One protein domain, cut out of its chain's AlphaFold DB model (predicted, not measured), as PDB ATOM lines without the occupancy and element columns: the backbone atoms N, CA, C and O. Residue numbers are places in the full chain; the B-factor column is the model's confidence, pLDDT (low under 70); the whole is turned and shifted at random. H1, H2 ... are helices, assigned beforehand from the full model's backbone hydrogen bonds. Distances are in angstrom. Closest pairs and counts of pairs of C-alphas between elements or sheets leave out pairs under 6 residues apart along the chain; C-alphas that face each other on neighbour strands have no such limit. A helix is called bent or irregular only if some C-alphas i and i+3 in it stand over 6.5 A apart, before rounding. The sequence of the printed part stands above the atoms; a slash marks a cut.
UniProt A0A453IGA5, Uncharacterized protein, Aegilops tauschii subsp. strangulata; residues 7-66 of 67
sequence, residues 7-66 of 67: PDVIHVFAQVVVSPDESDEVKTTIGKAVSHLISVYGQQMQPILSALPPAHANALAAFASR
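This is residues 7 to 66 of the 67 residues of an uncharacterized protein of Aegilops tauschii subsp. strangulata (UniProt A0A453IGA5). Two helices, H1 and the long first arm H2a of the bent helix H2, make a helical hairpin, and H3 crosses both of them nearly at right angles. Past H2a the chain turns sharply, and the second arm, H2b, folds back toward the first residues of H1; residues 39 to 44, at this turn, stick out. The printed part has 60 residues with three named helices, in the order H1, H2, H3, and no named strand; the class is all helix. The whole is compact, with a radius of gyration of the C-alphas of 10.4 A, and its outline is elongated, 31 by 20 by 17 A.

H1, residues 7 to 18, begins at C-alpha 7 (96.596, -8.122, -1.397) and is 16.9 A long. H2, residues 24 to 50, was assigned as one helix by its hydrogen bonds but is bent: C-alphas 40 and 43 are 9.4 A apart. Its arms are H2a, residues 24 to 40, 24.3 A, and H2b, residues 43 to 50, 11.4 A. H2b is irregular, with C-alphas 44 and 47 6.7 A apart. H3, residues 54 to 64, is 15.1 A long and ends at C-alpha 64 (88.301, -2.482, 11.302).

H1 and H2a form a helical hairpin, at a shallow tilt of 30 degrees, opposite ways; their closest C-alphas, Val 17 and Lys 27, are 5.2 A apart. H1, with residues 7 to 10 alone, only just touches H2b, with 3 pairs of C-alphas within 8 A, the closest Pro 7 and Ile 48 at 5.8 A. H3 touches H2a, about perpendicular at 88 degrees, with the C-alphas of Gly 31 and Ala 64 closest at 4.0 A. H1, with residues 13 to 18 alone, touches H3, about perpendicular at 87 degrees; the closest C-alphas are Ala 14 and His 56, 5.2 A. Each O i to N i+4 pair is within hydrogen-bond range in H1, H2a and H3, and 2 of 4 are in H2b.

The C-alphas farthest apart, those of Asp 21 and Gln 43, are separated by 31.7 A. The printed part has no cut, both links are tight, and no printed residue is under 70 in pLDDT.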
ATOM      1  N   PRO A   7      95.985  -7.087  -2.228       93.69
ATOM      2  CA  PRO A   7      96.596  -8.122  -1.397       93.69
ATOM      3  C   PRO A   7      97.885  -7.656  -0.717       93.69
ATOM      4  O   PRO A   7      98.022  -7.806   0.497       93.69
ATOM      5  N   ASP A   8      98.782  -7.019  -1.468       94.69
ATOM      6  CA  ASP A   8     100.068  -6.542  -0.951       94.69
ATOM      7  C   ASP A   8      99.873  -5.463   0.120       94.69
ATOM      8  O   ASP A   8     100.483  -5.515   1.189       94.69
ATOM      9  N   VAL A   9      98.955  -4.521  -0.122       94.94
ATOM     10  CA  VAL A   9      98.601  -3.474   0.849       94.94
ATOM     11  C   VAL A   9      98.047  -4.083   2.137       94.94
ATOM     12  O   VAL A   9      98.442  -3.679   3.229       94.94
ATOM     13  N   ILE A  10      97.162  -5.078   2.029       95.25
ATOM     14  CA  ILE A  10      96.585  -5.757   3.192       95.25
ATOM     15  C   ILE A  10      97.658  -6.509   3.980       95.25
ATOM     16  O   ILE A  10      97.647  -6.439   5.206       95.25
ATOM     17  N   HIS A  11      98.611  -7.162   3.312       94.88
ATOM     18  CA  HIS A  11      99.731  -7.821   3.984       94.88
ATOM     19  C   HIS A  11     100.588  -6.837   4.787       94.88
ATOM     20  O   HIS A  11     100.874  -7.102   5.957       94.88
ATOM     21  N   VAL A  12     100.945  -5.689   4.200       95.69
ATOM     22  CA  VAL A  12     101.711  -4.641   4.896       95.69
ATOM     23  C   VAL A  12     100.921  -4.102   6.086       95.69
ATOM     24  O   VAL A  12     101.431  -4.049   7.201       95.69
ATOM     25  N   PHE A  13      99.649  -3.766   5.891       95.94
ATOM     26  CA  PHE A  13      98.781  -3.286   6.965       95.94
ATOM     27  C   PHE A  13      98.653  -4.280   8.110       95.94
ATOM     28  O   PHE A  13      98.688  -3.880   9.272       95.94
ATOM     29  N   ALA A  14      98.562  -5.571   7.806       94.94
ATOM     30  CA  ALA A  14      98.513  -6.592   8.835       94.94
ATOM     31  C   ALA A  14      99.785  -6.587   9.695       94.94
ATOM     32  O   ALA A  14      99.684  -6.673  10.916       94.94
ATOM     33  N   GLN A  15     100.962  -6.457   9.072       94.94
ATOM     34  CA  GLN A  15     102.249  -6.389   9.772       94.94
ATOM     35  C   GLN A  15     102.360  -5.133  10.646       94.94
ATOM     36  O   GLN A  15     102.763  -5.218  11.803       94.94
ATOM     37  N   VAL A  16     101.940  -3.979  10.123       95.12
ATOM     38  CA  VAL A  16     101.951  -2.702  10.857       95.12
ATOM     39  C   VAL A  16     101.013  -2.762  12.068       95.12
ATOM     40  O   VAL A  16     101.362  -2.322  13.159       95.12
ATOM     41  N   VAL A  17      99.837  -3.373  11.919       94.19
ATOM     42  CA  VAL A  17      98.849  -3.470  13.003       94.19
ATOM     43  C   VAL A  17      99.331  -4.339  14.169       94.19
ATOM     44  O   VAL A  17      99.050  -4.015  15.326       94.19
ATOM     45  N   VAL A  18     100.081  -5.409  13.895       93.81
ATOM     46  CA  VAL A  18     100.656  -6.265  14.946       93.81
ATOM     47  C   VAL A  18     101.989  -5.744  15.491       93.81
ATOM     48  O   VAL A  18     102.437  -6.223  16.531       93.81
ATOM     49  N   SER A  19     102.614  -4.765  14.827       94.50
ATOM     50  CA  SER A  19     103.889  -4.192  15.259       94.50
ATOM     51  C   SER A  19     103.743  -3.467  16.603       94.50
ATOM     52  O   SER A  19     102.854  -2.620  16.745       94.50
ATOM     53  N   PRO A  20     104.590  -3.752  17.606       91.81
ATOM     54  CA  PRO A  20     104.579  -3.024  18.873       91.81
ATOM     55  C   PRO A  20     105.105  -1.588  18.736       91.81
ATOM     56  O   PRO A  20     104.763  -0.750  19.564       91.81
ATOM     57  N   ASP A  21     105.887  -1.304  17.693       94.31
ATOM     58  CA  ASP A  21     106.524   0.001  17.472       94.31
ATOM     59  C   ASP A  21     105.540   1.058  16.943       94.31
ATOM     60  O   ASP A  21     105.812   2.257  16.971       94.31
ATOM     61  N   GLU A  22     104.376   0.612  16.470       95.12
ATOM     62  CA  GLU A  22     103.381   1.453  15.815       95.12
ATOM     63  C   GLU A  22     102.318   1.958  16.790       95.12
ATOM     64  O   GLU A  22     101.776   1.213  17.619       95.12
ATOM     65  N   SER A  23     101.969   3.235  16.641       94.88
ATOM     66  CA  SER A  23     100.979   3.901  17.492       94.88
ATOM     67  C   SER A  23      99.549   3.402  17.238       94.88
ATOM     68  O   SER A  23      99.190   3.008  16.128       94.88
ATOM     69  N   ASP A  24      98.691   3.463  18.261       92.56
ATOM     70  CA  ASP A  24      97.278   3.060  18.133       92.56
ATOM     71  C   ASP A  24      96.504   3.937  17.126       92.56
ATOM     72  O   ASP A  24      95.594   3.451  16.453       92.56
ATOM     73  N   GLU A  25      96.912   5.197  16.937       94.25
ATOM     74  CA  GLU A  25      96.346   6.102  15.926       94.25
ATOM     75  C   GLU A  25      96.590   5.595  14.495       94.25
ATOM     76  O   GLU A  25      95.661   5.538  13.679       94.25
ATOM     77  N   VAL A  26      97.821   5.163  14.199       95.38
ATOM     78  CA  VAL A  26      98.180   4.579  12.896       95.38
ATOM     79  C   VAL A  26      97.377   3.304  12.657       95.38
ATOM     80  O   VAL A  26      96.749   3.147  11.608       95.38
ATOM     81  N   LYS A  27      97.303   2.423  13.658       95.12
ATOM     82  CA  LYS A  27      96.549   1.162  13.574       95.12
ATOM     83  C   LYS A  27      95.053   1.393  13.373       95.12
ATOM     84  O   LYS A  27      94.420   0.711  12.567       95.12
ATOM     85  N   THR A  28      94.495   2.401  14.037       94.56
ATOM     86  CA  THR A  28      93.102   2.830  13.857       94.56
ATOM     87  C   THR A  28      92.855   3.352  12.444       94.56
ATOM     88  O   THR A  28      91.858   2.997  11.814       94.56
ATOM     89  N   THR A  29      93.775   4.151  11.906       95.75
ATOM     90  CA  THR A  29      93.688   4.653  10.527       95.75
ATOM     91  C   THR A  29      93.736   3.512   9.511       95.75
ATOM     92  O   THR A  29      92.927   3.479   8.581       95.75
ATOM     93  N   ILE A  30      94.606   2.525   9.731       95.94
ATOM     94  CA  ILE A  30      94.661   1.302   8.923       95.94
ATOM     95  C   ILE A  30      93.340   0.531   9.005       95.94
ATOM     96  O   ILE A  30      92.802   0.139   7.971       95.94
ATOM     97  N   GLY A  31      92.771   0.368  10.202       95.00
ATOM     98  CA  GLY A  31      91.462  -0.261  10.393       95.00
ATOM     99  C   GLY A  31      90.366   0.394   9.548       95.00
ATOM    100  O   GLY A  31      89.631  -0.299   8.841       95.00
ATOM    101  N   LYS A  32      90.308   1.731   9.536       95.06
ATOM    102  CA  LYS A  32      89.361   2.496   8.704       95.06
ATOM    103  C   LYS A  32      89.586   2.259   7.210       95.06
ATOM    104  O   LYS A  32      88.620   2.034   6.480       95.06
ATOM    105  N   ALA A  33      90.841   2.266   6.759       94.81
ATOM    106  CA  ALA A  33      91.181   2.000   5.363       94.81
ATOM    107  C   ALA A  33      90.756   0.584   4.937       94.81
ATOM    108  O   ALA A  33      90.119   0.409   3.900       94.81
ATOM    109  N   VAL A  34      91.029  -0.421   5.768       94.19
ATOM    110  CA  VAL A  34      90.643  -1.819   5.524       94.19
ATOM    111  C   VAL A  34      89.125  -1.970   5.498       94.19
ATOM    112  O   VAL A  34      88.590  -2.602   4.589       94.19
ATOM    113  N   SER A  35      88.414  -1.336   6.433       93.94
ATOM    114  CA  SER A  35      86.949  -1.346   6.449       93.94
ATOM    115  C   SER A  35      86.361  -0.709   5.184       93.94
ATOM    116  O   SER A  35      85.361  -1.197   4.654       93.94
ATOM    117  N   HIS A  36      86.995   0.343   4.659       93.94
ATOM    118  CA  HIS A  36      86.608   0.939   3.384       93.94
ATOM    119  C   HIS A  36      86.853  -0.017   2.206       93.94
ATOM    120  O   HIS A  36      85.953  -0.218   1.394       93.94
ATOM    121  N   LEU A  37      88.017  -0.672   2.142       92.81
ATOM    122  CA  LEU A  37      88.329  -1.661   1.100       92.81
ATOM    123  C   LEU A  37      87.336  -2.835   1.105       92.81
ATOM    124  O   LEU A  37      86.882  -3.253   0.041       92.81
ATOM    125  N   ILE A  38      86.941  -3.319   2.286       92.31
ATOM    126  CA  ILE A  38      85.889  -4.337   2.436       92.31
ATOM    127  C   ILE A  38      84.552  -3.821   1.901       92.31
ATOM    128  O   ILE A  38      83.870  -4.542   1.179       92.31
ATOM    129  N   SER A  39      84.190  -2.569   2.190       92.62
ATOM    130  CA  SER A  39      82.953  -1.975   1.672       92.62
ATOM    131  C   SER A  39      82.950  -1.818   0.148       92.62
ATOM    132  O   SER A  39      81.889  -1.927  -0.459       92.62
ATOM    133  N   VAL A  40      84.102  -1.532  -0.465       92.75
ATOM    134  CA  VAL A  40      84.219  -1.299  -1.915       92.75
ATOM    135  C   VAL A  40      84.313  -2.610  -2.695       92.75
ATOM    136  O   VAL A  40      83.666  -2.754  -3.731       92.75
ATOM    137  N   TYR A  41      85.111  -3.564  -2.215       91.31
ATOM    138  CA  TYR A  41      85.435  -4.796  -2.944       91.31
ATOM    139  C   TYR A  41      84.667  -6.029  -2.451       91.31
ATOM    140  O   TYR A  41      84.663  -7.066  -3.119       91.31
ATOM    141  N   GLY A  42      83.985  -5.933  -1.306       90.19
ATOM    142  CA  GLY A  42      83.073  -6.950  -0.790       90.19
ATOM    143  C   GLY A  42      83.694  -8.347  -0.762       90.19
ATOM    144  O   GLY A  42      84.724  -8.581  -0.133       90.19
ATOM    145  N   GLN A  43      83.077  -9.280  -1.489       90.12
ATOM    146  CA  GLN A  43      83.501 -10.683  -1.551       90.12
ATOM    147  C   GLN A  43      84.919 -10.881  -2.110       90.12
ATOM    148  O   GLN A  43      85.566 -11.871  -1.781       90.12
ATOM    149  N   GLN A  44      85.444  -9.941  -2.904       90.19
ATOM    150  CA  GLN A  44      86.807 -10.040  -3.441       90.19
ATOM    151  C   GLN A  44      87.878  -9.896  -2.348       90.19
ATOM    152  O   GLN A  44      89.007 -10.342  -2.538       90.19
ATOM    153  N   MET A  45      87.523  -9.337  -1.185       92.31
ATOM    154  CA  MET A  45      88.409  -9.266  -0.018       92.31
ATOM    155  C   MET A  45      88.501 -10.586   0.747       92.31
ATOM    156  O   MET A  45      89.504 -10.826   1.413       92.31
ATOM    157  N   GLN A  46      87.491 -11.454   0.651       91.12
ATOM    158  CA  GLN A  46      87.430 -12.706   1.406       91.12
ATOM    159  C   GLN A  46      88.674 -13.598   1.214       91.12
ATOM    160  O   GLN A  46      89.270 -13.976   2.225       91.12
ATOM    161  N   PRO A  47      89.124 -13.910  -0.024       93.50
ATOM    162  CA  PRO A  47      90.322 -14.725  -0.218       93.50
ATOM    163  C   PRO A  47      91.581 -14.048   0.336       93.50
ATOM    164  O   PRO A  47      92.411 -14.720   0.942       93.50
ATOM    165  N   ILE A  48      91.687 -12.721   0.210       92.50
ATOM    166  CA  ILE A  48      92.830 -11.935   0.698       92.50
ATOM    167  C   ILE A  48      92.920 -12.018   2.225       92.50
ATOM    168  O   ILE A  48      93.971 -12.338   2.772       92.50
ATOM    169  N   LEU A  49      91.803 -11.789   2.917       91.50
ATOM    170  CA  LEU A  49      91.743 -11.847   4.377       91.50
ATOM    171  C   LEU A  49      91.957 -13.274   4.900       91.50
ATOM    172  O   LEU A  49      92.603 -13.451   5.929       91.50
ATOM    173  N   SER A  50      91.463 -14.291   4.185       91.50
ATOM    174  CA  SER A  50      91.653 -15.700   4.557       91.50
ATOM    175  C   SER A  50      93.082 -16.214   4.355       91.50
ATOM    176  O   SER A  50      93.465 -17.195   4.986       91.50
ATOM    177  N   ALA A  51      93.869 -15.559   3.496       93.44
ATOM    178  CA  ALA A  51      95.271 -15.898   3.262       93.44
ATOM    179  C   ALA A  51      96.209 -15.340   4.349       93.44
ATOM    180  O   ALA A  51      97.380 -15.717   4.412       93.44
ATOM    181  N   LEU A  52      95.716 -14.442   5.208       93.75
ATOM    182  CA  LEU A  52      96.496 -13.890   6.309       93.75
ATOM    183  C   LEU A  52      96.655 -14.907   7.446       93.75
ATOM    184  O   LEU A  52      95.721 -15.650   7.754       93.75
ATOM    185  N   PRO A  53      97.793 -14.893   8.165       94.38
ATOM    186  CA  PRO A  53      97.913 -15.670   9.389       94.38
ATOM    187  C   PRO A  53      96.847 -15.247  10.419       94.38
ATOM    188  O   PRO A  53      96.551 -14.051  10.519       94.38
ATOM    189  N   PRO A  54      96.324 -16.165  11.256       92.12
ATOM    190  CA  PRO A  54      95.207 -15.868  12.159       92.12
ATOM    191  C   PRO A  54      95.423 -14.646  13.064       92.12
ATOM    192  O   PRO A  54      94.514 -13.842  13.246       92.12
ATOM    193  N   ALA A  55      96.639 -14.457  13.588       92.38
ATOM    194  CA  ALA A  55      96.976 -13.301  14.424       92.38
ATOM    195  C   ALA A  55      96.810 -11.961  13.681       92.38
ATOM    196  O   ALA A  55      96.276 -11.002  14.232       92.38
ATOM    197  N   HIS A  56      97.215 -11.925  12.414       94.38
ATOM    198  CA  HIS A  56      97.138 -10.749  11.554       94.38
ATOM    199  C   HIS A  56      95.687 -10.441  11.164       94.38
ATOM    200  O   HIS A  56      95.247  -9.296  11.268       94.38
ATOM    201  N   ALA A  57      94.927 -11.472  10.781       92.50
ATOM    202  CA  ALA A  57      93.509 -11.342  10.451       92.50
ATOM    203  C   ALA A  57      92.688 -10.838  11.650       92.50
ATOM    204  O   ALA A  57      91.901  -9.902  11.512       92.50
ATOM    205  N   ASN A  58      92.916 -11.403  12.840       92.81
ATOM    206  CA  ASN A  58      92.222 -11.003  14.064       92.81
ATOM    207  C   ASN A  58      92.542  -9.560  14.460       92.81
ATOM    208  O   ASN A  58      91.640  -8.810  14.830       92.81
ATOM    209  N   ALA A  59      93.811  -9.155  14.363       92.06
ATOM    210  CA  ALA A  59      94.211  -7.794  14.688       92.06
ATOM    211  C   ALA A  59      93.588  -6.785  13.709       92.06
ATOM    212  O   ALA A  59      92.970  -5.813  14.139       92.06
ATOM    213  N   LEU A  60      93.642  -7.055  12.400       92.31
ATOM    214  CA  LEU A  60      92.974  -6.220  11.397       92.31
ATOM    215  C   LEU A  60      91.464  -6.125  11.631       92.31
ATOM    216  O   LEU A  60      90.915  -5.028  11.572       92.31
ATOM    217  N   ALA A  61      90.796  -7.237  11.945       90.75
ATOM    218  CA  ALA A  61      89.366  -7.242  12.252       90.75
ATOM    219  C   ALA A  61      89.036  -6.421  13.513       90.75
ATOM    220  O   ALA A  61      88.037  -5.699  13.542       90.75
ATOM    221  N   ALA A  62      89.889  -6.478  14.540       91.31
ATOM    222  CA  ALA A  62      89.718  -5.693  15.759       91.31
ATOM    223  C   ALA A  62      89.788  -4.185  15.481       91.31
ATOM    224  O   ALA A  62      88.978  -3.434  16.012       91.31
ATOM    225  N   PHE A  63      90.700  -3.734  14.616       90.75
ATOM    226  CA  PHE A  63      90.789  -2.317  14.247       90.75
ATOM    227  C   PHE A  63      89.737  -1.897  13.214       90.75
ATOM    228  O   PHE A  63      89.225  -0.787  13.300       90.75
ATOM    229  N   ALA A  64      89.357  -2.768  12.278       87.25
ATOM    230  CA  ALA A  64      88.301  -2.482  11.302       87.25
ATOM    231  C   ALA A  64      86.899  -2.391  11.936       87.25
ATOM    232  O   ALA A  64      86.015  -1.745  11.382       87.25
ATOM    233  N   SER A  65      86.690  -3.016  13.100       82.25
ATOM    234  CA  SER A  65      85.433  -2.947  13.861       82.25
ATOM    235  C   SER A  65      85.373  -1.805  14.883       82.25
ATOM    236  O   SER A  65      84.293  -1.530  15.413       82.25
ATOM    237  N   ARG A  66      86.487  -1.101  15.140       77.00
ATOM    238  CA  ARG A  66      86.495   0.126  15.952       77.00
ATOM    239  C   ARG A  66      85.868   1.264  15.139       77.00
ATOM    240  O   ARG A  66      86.471   1.754  14.186       77.00
TER     241      ARG A  66